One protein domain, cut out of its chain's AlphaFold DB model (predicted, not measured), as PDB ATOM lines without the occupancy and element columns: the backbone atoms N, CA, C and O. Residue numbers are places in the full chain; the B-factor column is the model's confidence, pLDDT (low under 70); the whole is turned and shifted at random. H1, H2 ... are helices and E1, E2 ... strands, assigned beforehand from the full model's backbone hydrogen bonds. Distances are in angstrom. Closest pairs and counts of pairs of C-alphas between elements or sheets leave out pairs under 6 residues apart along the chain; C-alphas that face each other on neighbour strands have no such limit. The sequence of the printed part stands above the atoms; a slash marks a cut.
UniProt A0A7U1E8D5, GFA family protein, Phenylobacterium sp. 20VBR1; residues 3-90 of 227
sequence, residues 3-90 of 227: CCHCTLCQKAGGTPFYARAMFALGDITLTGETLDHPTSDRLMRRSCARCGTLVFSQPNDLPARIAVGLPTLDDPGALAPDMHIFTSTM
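Overview. This is residues 3 to 90 of the 227 residues of the protein "GFA family protein" of Phenylobacterium sp. 20VBR1 (UniProt A0A7U1E8D5). A single strongly twisted sheet of five strands has one short helix, H1, packed on it beside the strands, close to E1, E2 and E4, while residues 25 to 33 run along the side of the sheet away from H1 to join its two edge strands, E1 and E2. Residues 70 to 82 make a long loop from the sheet to the short strand E6, which lies away from the sheet beside residues 3 and 4. The printed part has 88 residues, with one named helix and six named strands in the order H1 E1 E2 E3 E4 E5 E6; the sheet's order is E1 E5 E4 E3 E2, antiparallel throughout. The class is mostly strand, though under half of the residues, 41 of 88, are in named elements. It is compact, with a radius of gyration of the C-alphas of 12.6 A, and spans 36 by 31 by 26 A.

Arrangement. E2, residues 34 to 40, E3, residues 43 to 48, E4, residues 54 to 59, and E5, residues 65 to 69, make a meander, each strand the antiparallel neighbour of the one before, and each successive pair is a hairpin. Between E2 and E3, N 37 and O 45 are 2.7 A apart, within hydrogen-bond range. Between E3 and E4, N 58 and O 44 are 2.8 A apart, and between E4 and E5, N 67 and O 57 are 2.8 A apart, both within range. E1, residues 18 to 24, is the antiparallel neighbour of E5 at 145 degrees, with N 68 and O 21 within range at 2.8 A. E1 and E2 are the edge strands. H1, residues 7 to 13, is on the sheet at a height of 5.9 A, over none of its strands. Its closest C-alphas to E1 are those of Cys 9 and Tyr 18, 5.8 A apart, and to E4 those of Gly 13 and Leu 54, 6.8 A apart. In H1 every O i to N i+4 pair is within hydrogen-bond range. E6, residues 83 to 85, pairs with no named strand and is apart from H1 and from E1 to E5.

Along the chain. H1 begins at C-alpha 7 (27.827, 35.290, -41.938) and is 9.9 A long. E1 is 19.3 A, E2 17.8 A, E3 16.9 A, E4 14.7 A and E5 13.4 A long. E1 ends at C-alpha 24 (30.237, 16.717, -59.318). E6, 6.6 A long, ends at C-alpha 85 (31.639, 36.510, -52.706).

Size, cuts and confidence. The C-alphas of Thr 31 and Ser 88 are the two farthest apart, at 36.5 A. The printed part has no cut. The link from E5 to E6, 13 residues, is long. The mean pLDDT of the printed part is 91.2, and no printed residue is under 70.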
ATOM      1  N   CYS A   3      36.093  32.126 -52.135       94.50
ATOM      2  CA  CYS A   3      36.080  32.559 -50.742       94.50
ATOM      3  C   CYS A   3      34.716  33.182 -50.424       94.50
ATOM      4  O   CYS A   3      34.334  34.209 -50.982       94.50
ATOM      5  N   CYS A   4      33.943  32.534 -49.553       93.75
ATOM      6  CA  CYS A   4      32.609  32.996 -49.174       93.75
ATOM      7  C   CYS A   4      32.645  33.746 -47.841       93.75
ATOM      8  O   CYS A   4      32.958  33.141 -46.814       93.75
ATOM      9  N   HIS A   5      32.251  35.021 -47.862       96.56
ATOM     10  CA  HIS A   5      32.270  35.939 -46.715       96.56
ATOM     11  C   HIS A   5      30.906  36.091 -46.034       96.56
ATOM     12  O   HIS A   5      30.750  36.944 -45.168       96.56
ATOM     13  N   CYS A   6      29.907  35.270 -46.371       93.19
ATOM     14  CA  CYS A   6      28.600  35.352 -45.718       93.19
ATOM     15  C   CYS A   6      28.673  34.946 -44.236       93.19
ATOM     16  O   CYS A   6      29.395  34.012 -43.870       93.19
ATOM     17  N   THR A   7      27.862  35.577 -43.383       93.62
ATOM     18  CA  THR A   7      27.827  35.290 -41.938       93.62
ATOM     19  C   THR A   7      27.576  33.809 -41.622       93.62
ATOM     20  O   THR A   7      28.120  33.285 -40.654       93.62
ATOM     21  N   LEU A   8      26.792  33.099 -42.445       91.88
ATOM     22  CA  LEU A   8      26.557  31.658 -42.271       91.88
ATOM     23  C   LEU A   8      27.823  30.824 -42.505       91.88
ATOM     24  O   LEU A   8      28.056  29.856 -41.789       91.88
ATOM     25  N   CYS A   9      28.640  31.173 -43.503       92.00
ATOM     26  CA  CYS A   9      29.920  30.504 -43.742       92.00
ATOM     27  C   CYS A   9      30.935  30.837 -42.648       92.00
ATOM     28  O   CYS A   9      31.614  29.928 -42.183       92.00
ATOM     29  N   GLN A  10      30.981  32.093 -42.197       94.25
ATOM     30  CA  GLN A  10      31.859  32.501 -41.099       94.25
ATOM     31  C   GLN A  10      31.541  31.736 -39.809       94.25
ATOM     32  O   GLN A  10      32.427  31.148 -39.197       94.25
ATOM     33  N   LYS A  11      30.258  31.671 -39.425       91.94
ATOM     34  CA  LYS A  11      29.807  30.944 -38.227       91.94
ATOM     35  C   LYS A  11      30.035  29.439 -38.330       91.94
ATOM     36  O   LYS A  11      30.429  28.828 -37.346       91.94
ATOM     37  N   ALA A  12      29.793  28.848 -39.501       90.25
ATOM     38  CA  ALA A  12      29.970  27.411 -39.699       90.25
ATOM     39  C   ALA A  12      31.448  26.990 -39.708       90.25
ATOM     40  O   ALA A  12      31.770  25.913 -39.222       90.25
ATOM     41  N   GLY A  13      32.329  27.815 -40.279       88.62
ATOM     42  CA  GLY A  13      33.768  27.544 -40.322       88.62
ATOM     43  C   GLY A  13      34.527  28.014 -39.082       88.62
ATOM     44  O   GLY A  13      35.631  27.543 -38.843       88.62
ATOM     45  N   GLY A  14      33.966  28.948 -38.307       91.94
ATOM     46  CA  GLY A  14      34.711  29.659 -37.264       91.94
ATOM     47  C   GLY A  14      35.828  30.545 -37.835       91.94
ATOM     48  O   GLY A  14      36.821  30.787 -37.156       91.94
ATOM     49  N   THR A  15      35.697  30.997 -39.086       93.56
ATOM     50  CA  THR A  15      36.749  31.686 -39.852       93.56
ATOM     51  C   THR A  15      36.233  32.977 -40.506       93.56
ATOM     52  O   THR A  15      35.030  33.107 -40.734       93.56
ATOM     53  N   PRO A  16      37.112  33.938 -40.867       95.38
ATOM     54  CA  PRO A  16      36.708  35.177 -41.550       95.38
ATOM     55  C   PRO A  16      36.026  34.957 -42.907       95.38
ATOM     56  O   PRO A  16      35.200  35.760 -43.331       95.38
ATOM     57  N   PHE A  17      36.350  33.851 -43.575       95.25
ATOM     58  CA  PHE A  17      35.712  33.378 -44.798       95.25
ATOM     59  C   PHE A  17      35.858  31.862 -44.913       95.25
ATOM     60  O   PHE A  17      36.705  31.253 -44.256       95.25
ATOM     61  N   TYR A  18      35.050  31.246 -45.773       94.06
ATOM     62  CA  TYR A  18      35.144  29.817 -46.070       94.06
ATOM     63  C   TYR A  18      35.485  29.595 -47.546       94.06
ATOM     64  O   TYR A  18      34.679  29.916 -48.427       94.06
ATOM     65  N   ALA A  19      36.682  29.066 -47.801       93.56
ATOM     66  CA  ALA A  19      37.180  28.753 -49.136       93.56
ATOM     67  C   ALA A  19      36.757  27.340 -49.558       93.56
ATOM     68  O   ALA A  19      36.965  26.371 -48.822       93.56
ATOM     69  N   ARG A  20      36.143  27.218 -50.742       92.12
ATOM     70  CA  ARG A  20      35.599  25.942 -51.235       92.12
ATOM     71  C   ARG A  20      35.688  25.774 -52.752       92.12
ATOM     72  O   ARG A  20      35.433  26.717 -53.508       92.12
ATOM     73  N   ALA A  21      35.943  24.538 -53.171       89.00
ATOM     74  CA  ALA A  21      35.837  24.060 -54.551       89.00
ATOM     75  C   ALA A  21      34.520  23.311 -54.746       89.00
ATOM     76  O   ALA A  21      34.073  22.629 -53.832       89.00
ATOM     77  N   MET A  22      33.911  23.414 -55.926       87.19
ATOM     78  CA  MET A  22      32.746  22.607 -56.304       87.19
ATOM     79  C   MET A  22      33.163  21.453 -57.212       87.19
ATOM     80  O   MET A  22      33.914  21.662 -58.158       87.19
ATOM     81  N   PHE A  23      32.588  20.280 -56.968       85.56
ATOM     82  CA  PHE A  23      32.775  19.065 -57.756       85.56
ATOM     83  C   PHE A  23      31.417  18.464 -58.129       85.56
ATOM     84  O   PHE A  23      30.388  18.782 -57.513       85.56
ATOM     85  N   ALA A  24      31.387  17.593 -59.140       82.69
ATOM     86  CA  ALA A  24      30.237  16.717 -59.318       82.69
ATOM     87  C   ALA A  24      30.205  15.706 -58.168       82.69
ATOM     88  O   ALA A  24      31.245  15.209 -57.745       82.69
ATOM     89  N   LEU A  25      29.012  15.388 -57.664       84.62
ATOM     90  CA  LEU A  25      28.881  14.432 -56.565       84.62
ATOM     91  C   LEU A  25      29.473  13.059 -56.930       84.62
ATOM     92  O   LEU A  25      30.085  12.422 -56.084       84.62
ATOM     93  N   GLY A  26      29.340  12.641 -58.195       86.94
ATOM     94  CA  GLY A  26      29.901  11.383 -58.698       86.94
ATOM     95  C   GLY A  26      31.432  11.341 -58.788       86.94
ATOM     96  O   GLY A  26      31.978  10.252 -58.921       86.94
ATOM     97  N   ASP A  27      32.115  12.484 -58.675       89.50
ATOM     98  CA  ASP A  27      33.583  12.563 -58.704       89.50
ATOM     99  C   ASP A  27      34.198  12.447 -57.294       89.50
ATOM    100  O   ASP A  27      35.416  12.501 -57.136       89.50
ATOM    101  N   ILE A  28      33.369  12.304 -56.251       90.38
ATOM    102  CA  ILE A  28      33.804  12.220 -54.855       90.38
ATOM    103  C   ILE A  28      33.552  10.812 -54.317       90.38
ATOM    104  O   ILE A  28      32.420  10.339 -54.275       90.38
ATOM    105  N   THR A  29      34.612  10.171 -53.822       93.69
ATOM    106  CA  THR A  29      34.498   8.969 -52.986       93.69
ATOM    107  C   THR A  29      34.629   9.372 -51.525       93.69
ATOM    108  O   THR A  29      35.640   9.953 -51.136       93.69
ATOM    109  N   LEU A  30      33.622   9.062 -50.709       91.62
ATOM    110  CA  LEU A  30      33.656   9.312 -49.271       91.62
ATOM    111  C   LEU A  30      34.014   8.029 -48.516       91.62
ATOM    112  O   LEU A  30      33.325   7.019 -48.641       91.62
ATOM    113  N   THR A  31      35.063   8.094 -47.701       93.81
ATOM    114  CA  THR A  31      35.398   7.067 -46.710       93.81
ATOM    115  C   THR A  31      35.248   7.649 -45.303       93.81
ATOM    116  O   THR A  31      35.633   8.788 -45.039       93.81
ATOM    117  N   GLY A  32      34.663   6.872 -44.388       93.81
ATOM    118  CA  GLY A  32      34.339   7.325 -43.031       93.81
ATOM    119  C   GLY A  32      32.956   7.974 -42.897       93.81
ATOM    120  O   GLY A  32      32.216   8.127 -43.867       93.81
ATOM    121  N   GLU A  33      32.598   8.315 -41.659       96.56
ATOM    122  CA  GLU A  33      31.276   8.839 -41.306       96.56
ATOM    123  C   GLU A  33      31.275  10.370 -41.200       96.56
ATOM    124  O   GLU A  33      32.183  10.990 -40.626       96.56
ATOM    125  N   THR A  34      30.214  10.982 -41.724       96.88
ATOM    126  CA  THR A  34      29.947  12.414 -41.596       96.88
ATOM    127  C   THR A  34      28.602  12.667 -40.937       96.88
ATOM    128  O   THR A  34      27.651  11.932 -41.182       96.88
ATOM    129  N   LEU A  35      28.507  13.751 -40.171       96.94
ATOM    130  CA  LEU A  35      27.253  14.251 -39.612       96.94
ATOM    131  C   LEU A  35      26.680  15.336 -40.522       96.94
ATOM    132  O   LEU A  35      27.401  16.262 -40.905       96.94
ATOM    133  N   ASP A  36      25.393  15.219 -40.839       96.00
ATOM    134  CA  ASP A  36      24.639  16.208 -41.607       96.00
ATOM    135  C   ASP A  36      24.174  17.367 -40.710       96.00
ATOM    136  O   ASP A  36      23.630  17.174 -39.623       96.00
ATOM    137  N   HIS A  37      24.350  18.589 -41.208       94.31
ATOM    138  CA  HIS A  37      23.971  19.843 -40.563       94.31
ATOM    139  C   HIS A  37      23.134  20.679 -41.539       94.31
ATOM    140  O   HIS A  37      23.703  21.419 -42.358       94.31
ATOM    141  N   PRO A  38      21.792  20.593 -41.490       91.50
ATOM    142  CA  PRO A  38      20.915  21.414 -42.317       91.50
ATOM    143  C   PRO A  38      21.028  22.873 -41.862       91.50
ATOM    144  O   PRO A  38      20.365  23.320 -40.933       91.50
ATOM    145  N   THR A  39      21.939  23.618 -42.486       85.06
ATOM    146  CA  THR A  39      22.339  24.958 -42.026       85.06
ATOM    147  C   THR A  39      21.347  26.032 -42.488       85.06
ATOM    148  O   THR A  39      21.267  27.104 -41.894       85.06
ATOM    149  N   SER A  40      20.616  25.767 -43.575       84.81
ATOM    150  CA  SER A  40      19.507  26.583 -44.090       84.81
ATOM    151  C   SER A  40      18.693  25.771 -45.103       84.81
ATOM    152  O   SER A  40      19.186  24.753 -45.594       84.81
ATOM    153  N   ASP A  41      17.544  26.291 -45.538       83.88
ATOM    154  CA  ASP A  41      16.734  25.702 -46.622       83.88
ATOM    155  C   ASP A  41      17.510  25.509 -47.933       83.88
ATOM    156  O   ASP A  41      17.140  24.694 -48.775       83.88
ATOM    157  N   ARG A  42      18.615  26.239 -48.113       80.81
ATOM    158  CA  ARG A  42      19.438  26.208 -49.327       80.81
ATOM    159  C   ARG A  42      20.689  25.348 -49.210       80.81
ATOM    160  O   ARG A  42      21.341  25.118 -50.224       80.81
ATOM    161  N   LEU A  43      21.095  24.939 -48.009       88.88
ATOM    162  CA  LEU A  43      22.441  24.409 -47.806       88.88
ATOM    163  C   LEU A  43      22.502  23.354 -46.705       88.88
ATOM    164  O   LEU A  43      22.307  23.656 -45.525       88.88
ATOM    165  N   MET A  44      22.897  22.150 -47.105       92.69
ATOM    166  CA  MET A  44      23.352  21.086 -46.222       92.69
ATOM    167  C   MET A  44      24.865  21.193 -46.009       92.69
ATOM    168  O   MET A  44      25.624  21.463 -46.944       92.69
ATOM    169  N   ARG A  45      25.329  20.966 -44.783       94.81
ATOM    170  CA  ARG A  45      26.754  20.872 -44.441       94.81
ATOM    171  C   ARG A  45      27.066  19.508 -43.859       94.81
ATOM    172  O   ARG A  45      26.222  18.938 -43.188       94.81
ATOM    173  N   ARG A  46      28.279  19.006 -44.089       96.00
ATOM    174  CA  ARG A  46      28.741  17.735 -43.520       96.00
ATOM    175  C   ARG A  46      30.048  17.911 -42.790       96.00
ATOM    176  O   ARG A  46      31.023  18.380 -43.382       96.00
ATOM    177  N   SER A  47      30.067  17.506 -41.528       96.56
ATOM    178  CA  SER A  47      31.282  17.477 -40.719       96.56
ATOM    179  C   SER A  47      31.767  16.051 -40.506       96.56
ATOM    180  O   SER A  47      30.962  15.127 -40.473       96.56
ATOM    181  N   CYS A  48      33.065  15.863 -40.277       96.69
ATOM    182  CA  CYS A  48      33.585  14.595 -39.769       96.69
ATOM    183  C   CYS A  48      32.856  14.218 -38.468       96.69
ATOM    184  O   CYS A  48      32.803  15.035 -37.543       96.69
ATOM    185  N   ALA A  49      32.331  12.994 -38.372       97.75
ATOM    186  CA  ALA A  49      31.612  12.541 -37.178       97.75
ATOM    187  C   ALA A  49      32.505  12.423 -35.933       97.75
ATOM    188  O   ALA A  49      32.018  12.468 -34.808       97.75
ATOM    189  N   ARG A  50      33.824  12.319 -36.127       97.62
ATOM    190  CA  ARG A  50      34.797  12.168 -35.040       97.62
ATOM    191  C   ARG A  50      35.271  13.496 -34.451       97.62
ATOM    192  O   ARG A  50      35.372  13.610 -33.236       97.62
ATOM    193  N   CYS A  51      35.643  14.460 -35.293       96.38
ATOM    194  CA  CYS A  51      36.294  15.700 -34.845       96.38
ATOM    195  C   CYS A  51      35.518  16.978 -35.179       96.38
ATOM    196  O   CYS A  51      35.935  18.056 -34.770       96.38
ATOM    197  N   GLY A  52      34.418  16.888 -35.931       94.75
ATOM    198  CA  GLY A  52      33.601  18.050 -36.280       94.75
ATOM    199  C   GLY A  52      34.155  18.931 -37.405       94.75
ATOM    200  O   GLY A  52      33.505  19.908 -37.761       94.75
ATOM    201  N   THR A  53      35.297  18.593 -38.018       95.44
ATOM    202  CA  THR A  53      35.826  19.335 -39.177       95.44
ATOM    203  C   THR A  53      34.779  19.419 -40.284       95.44
ATOM    204  O   THR A  53      34.289  18.387 -40.740       95.44
ATOM    205  N   LEU A  54      34.446  20.632 -40.731       95.19
ATOM    206  CA  LEU A  54      33.498  20.867 -41.821       95.19
ATOM    207  C   LEU A  54      34.134  20.514 -43.176       95.19
ATOM    208  O   LEU A  54      34.914  21.297 -43.721       95.19
ATOM    209  N   VAL A  55      33.775  19.350 -43.720       95.69
ATOM    210  CA  VAL A  55      34.366  18.802 -44.954       95.69
ATOM    211  C   VAL A  55      33.590  19.246 -46.187       95.69
ATOM    212  O   VAL A  55      34.182  19.723 -47.155       95.69
ATOM    213  N   PHE A  56      32.259  19.129 -46.149       95.25
ATOM    214  CA  PHE A  56      31.431  19.401 -47.320       95.25
ATOM    215  C   PHE A  56      30.332  20.421 -47.073       95.25
ATOM    216  O   PHE A  56      29.828  20.619 -45.967       95.25
ATOM    217  N   SER A  57      29.916  21.046 -48.168       93.12
ATOM    218  CA  SER A  57      28.706  21.851 -48.261       93.12
ATOM    219  C   SER A  57      27.985  21.516 -49.559       93.12
ATOM    220  O   SER A  57      28.582  21.608 -50.627       93.12
ATOM    221  N   GLN A  58      26.708  21.178 -49.495       90.69
ATOM    222  CA  GLN A  58      25.912  20.787 -50.650       90.69
ATOM    223  C   GLN A  58      24.695  21.708 -50.778       90.69
ATOM    224  O   GLN A  58      23.906  21.792 -49.833       90.69
ATOM    225  N   PRO A  59      24.550  22.443 -51.896       84.81
ATOM    226  CA  PRO A  59      23.338  23.205 -52.165       84.81
ATOM    227  C   PRO A  59      22.150  22.258 -52.350       84.81
ATOM    228  O   PRO A  59      22.254  21.272 -53.080       84.81
ATOM    229  N   ASN A  60      21.028  22.554 -51.699       82.69
ATOM    230  CA  ASN A  60      19.834  21.705 -51.771       82.69
ATOM    231  C   ASN A  60      19.163  21.768 -53.156       82.69
ATOM    232  O   ASN A  60      18.549  20.801 -53.590       82.69
ATOM    233  N   ASP A  61      19.320  22.891 -53.860       77.00
ATOM    234  CA  ASP A  61      18.847  23.122 -55.229       77.00
ATOM    235  C   ASP A  61      19.752  22.489 -56.303       77.00
ATOM    236  O   ASP A  61      19.365  22.408 -57.466       77.00
ATOM    237  N   LEU A  62      20.942  22.000 -55.931       76.00
ATOM    238  CA  LEU A  62      21.902  21.362 -56.839       76.00
ATOM    239  C   LEU A  62      22.420  20.036 -56.261       76.00
ATOM    240  O   LEU A  62      23.619  19.901 -55.990       76.00
ATOM    241  N   PRO A  63      21.557  19.016 -56.117       78.38
ATOM    242  CA  PRO A  63      21.917  17.765 -55.450       78.38
ATOM    243  C   PRO A  63      23.020  16.977 -56.179       78.38
ATOM    244  O   PRO A  63      23.710  16.174 -55.563       78.38
ATOM    245  N   ALA A  64      23.259  17.228 -57.470       81.31
ATOM    246  CA  ALA A  64      24.350  16.604 -58.227       81.31
ATOM    247  C   ALA A  64      25.727  17.276 -58.026       81.31
ATOM    248  O   ALA A  64      26.717  16.859 -58.636       81.31
ATOM    249  N   ARG A  65      25.815  18.332 -57.208       83.12
ATOM    250  CA  ARG A  65      27.054  19.060 -56.907       83.12
ATOM    251  C   ARG A  65      27.349  19.009 -55.416       83.12
ATOM    252  O   ARG A  65      26.444  19.063 -54.591       83.12
ATOM    253  N   ILE A  66      28.627  18.976 -55.070       92.00
ATOM    254  CA  ILE A  66      29.092  19.065 -53.688       92.00
ATOM    255  C   ILE A  66      30.304  19.981 -53.636       92.00
ATOM    256  O   ILE A  66      31.151  19.956 -54.527       92.00
ATOM    257  N   ALA A  67      30.368  20.842 -52.625       92.12
ATOM    258  CA  ALA A  67      31.528  21.680 -52.393       92.12
ATOM    259  C   ALA A  67      32.400  21.087 -51.286       92.12
ATOM    260  O   ALA A  67      31.879  20.746 -50.226       92.12
ATOM    261  N   VAL A  68      33.705  21.003 -51.529       94.44
ATOM    262  CA  VAL A  68      34.729  20.555 -50.575       94.44
ATOM    263  C   VAL A  68      35.423  21.790 -50.007       94.44
ATOM    264  O   VAL A  68      35.765  22.708 -50.762       94.44
ATOM    265  N   GLY A  69      35.608  21.841 -48.689       94.38
ATOM    266  CA  GLY A  69      36.421  22.878 -48.054       94.38
ATOM    267  C   GLY A  69      37.885  22.732 -48.464       94.38
ATOM    268  O   GLY A  69      38.478  21.685 -48.244       94.38
ATOM    269  N   LEU A  70      38.498  23.769 -49.039       92.88
ATOM    270  CA  LEU A  70      39.897  23.673 -49.499       92.88
ATOM    271  C   LEU A  70      40.888  23.301 -48.392       92.88
ATOM    272  O   LEU A  70      41.751  22.465 -48.649       92.88
ATOM    273  N   PRO A  71      40.753  23.822 -47.154       90.69
ATOM    274  CA  PRO A  71      41.664  23.459 -46.072       90.69
ATOM    275  C   PRO A  71      41.586  21.991 -45.632       90.69
ATOM    276  O   PRO A  71      42.386  21.584 -44.798       90.69
ATOM    277  N   THR A  72      40.616  21.206 -46.121       93.75
ATOM    278  CA  THR A  72      40.499  19.777 -45.789       93.75
ATOM    279  C   THR A  72      41.170  18.862 -46.811       93.75
ATOM    280  O   THR A  72      41.088  17.648 -46.660       93.75
ATOM    281  N   LEU A  73      41.761  19.413 -47.873       92.81
ATOM    282  CA  LEU A  73      42.553  18.653 -48.839       92.81
ATOM    283  C   LEU A  73      43.966  18.423 -48.287       92.81
ATOM    284  O   LEU A  73      44.491  19.279 -47.583       92.81
ATOM    285  N   ASP A  74      44.598  17.303 -48.646       94.12
ATOM    286  CA  ASP A  74      45.994  17.026 -48.258       94.12
ATOM    287  C   ASP A  74      46.985  17.994 -48.927       94.12
ATOM    288  O   ASP A  74      48.012  18.340 -48.344       94.12
ATOM    289  N   ASP A  75      46.645  18.480 -50.125       91.94
ATOM    290  CA  ASP A  75      47.316  19.595 -50.799       91.94
ATOM    291  C   ASP A  75      46.315  20.741 -51.044       91.94
ATOM    292  O   ASP A  75      45.714  20.835 -52.120       91.94
ATOM    293  N   PRO A  76      46.098  21.628 -50.053       85.81
ATOM    294  CA  PRO A  76      45.216  22.783 -50.210       85.81
ATOM    295  C   PRO A  76      45.692  23.770 -51.284       85.81
ATOM    296  O   PRO A  76      44.888  24.557 -51.780       85.81
ATOM    297  N   GLY A  77      46.988  23.755 -51.627       86.50
ATOM    298  CA  GLY A  77      47.605  24.666 -52.592       86.50
ATOM    299  C   GLY A  77      47.362  24.276 -54.048       86.50
ATOM    300  O   GLY A  77      47.453  25.133 -54.926       86.50
ATOM    301  N   ALA A  78      46.973  23.025 -54.314       86.75
ATOM    302  CA  ALA A  78      46.602  22.547 -55.649       86.75
ATOM    303  C   ALA A  78      45.420  23.315 -56.268       86.75
ATOM    304  O   ALA A  78      45.166  23.236 -57.471       86.75
ATOM    305  N   LEU A  79      44.671  24.037 -55.435       85.56
ATOM    306  CA  LEU A  79      43.428  24.695 -55.774       85.56
ATOM    307  C   LEU A  79      43.411  26.113 -55.174       85.56
ATOM    308  O   LEU A  79      43.058  26.308 -54.015       85.56
ATOM    309  N   ALA A  80      43.714  27.123 -55.995       85.88
ATOM    310  CA  ALA A  80      43.637  28.536 -55.605       85.88
ATOM    311  C   ALA A  80      42.228  29.151 -55.799       85.88
ATOM    312  O   ALA A  80      41.612  28.961 -56.855       85.88
ATOM    313  N   PRO A  81      41.694  29.906 -54.818       90.00
ATOM    314  CA  PRO A  81      40.513  30.738 -55.023       90.00
ATOM    315  C   PRO A  81      40.670  31.699 -56.208       90.00
ATOM    316  O   PRO A  81      41.753  32.211 -56.457       90.00
ATOM    317  N   ASP A  82      39.570  31.955 -56.911       87.38
ATOM    318  CA  ASP A  82      39.500  32.853 -58.070       87.38
ATOM    319  C   ASP A  82      38.544  34.038 -57.854       87.38
ATOM    320  O   ASP A  82      38.412  34.889 -58.730       87.38
ATOM    321  N   MET A  83      37.858  34.105 -56.704       91.25
ATOM    322  CA  MET A  83      36.935  35.191 -56.363       91.25
ATOM    323  C   MET A  83      36.541  35.215 -54.881       91.25
ATOM    324  O   MET A  83      36.556  34.195 -54.179       91.25
ATOM    325  N   HIS A  84      36.059  36.381 -54.449       94.69
ATOM    326  CA  HIS A  84      35.460  36.644 -53.143       94.69
ATOM    327  C   HIS A  84      33.982  36.983 -53.336       94.69
ATOM    328  O   HIS A  84      33.638  37.842 -54.141       94.69
ATOM    329  N   ILE A  85      33.094  36.304 -52.611       93.25
ATOM    330  CA  ILE A  85      31.639  36.510 -52.706       93.25
ATOM    331  C   ILE A  85      31.053  36.845 -51.338       93.25
ATOM    332  O   ILE A  85      31.590  36.409 -50.315       93.25
ATOM    333  N   PHE A  86      29.918  37.543 -51.322       94.88
ATOM    334  CA  PHE A  86      29.281  38.061 -50.106       94.88
ATOM    335  C   PHE A  86      30.169  39.033 -49.312       94.88
ATOM    336  O   PHE A  86      30.170  39.019 -48.078       94.88
ATOM    337  N   THR A  87      30.961  39.865 -49.997       96.06
ATOM    338  CA  THR A  87      31.837  40.836 -49.323       96.06
ATOM    339  C   THR A  87      31.062  41.942 -48.600       96.06
ATOM    340  O   THR A  87      31.633  42.593 -47.727       96.06
ATOM    341  N   SER A  88      29.750  42.088 -48.847       95.31
ATOM    342  CA  SER A  88      28.852  42.968 -48.081       95.31
ATOM    343  C   SER A  88      28.815  42.638 -46.582       95.31
ATOM    344  O   SER A  88      28.582  43.523 -45.762       95.31
ATOM    345  N   THR A  89      29.083  41.380 -46.212       96.44
ATOM    346  CA  THR A  89      29.117  40.906 -44.818       96.44
ATOM    347  C   THR A  89      30.519  40.519 -44.343       96.44
ATOM    348  O   THR A  89      30.659  39.830 -43.328       96.44
ATOM    349  N   MET A  90      31.559  40.918 -45.079       96.50
ATOM    350  CA  MET A  90      32.948  40.689 -44.687       96.50
ATOM    351  C   MET A  90      33.235  41.337 -43.325       96.50
ATOM    352  O   MET A  90      32.733  42.417 -43.014       96.50
TER     353      MET A  90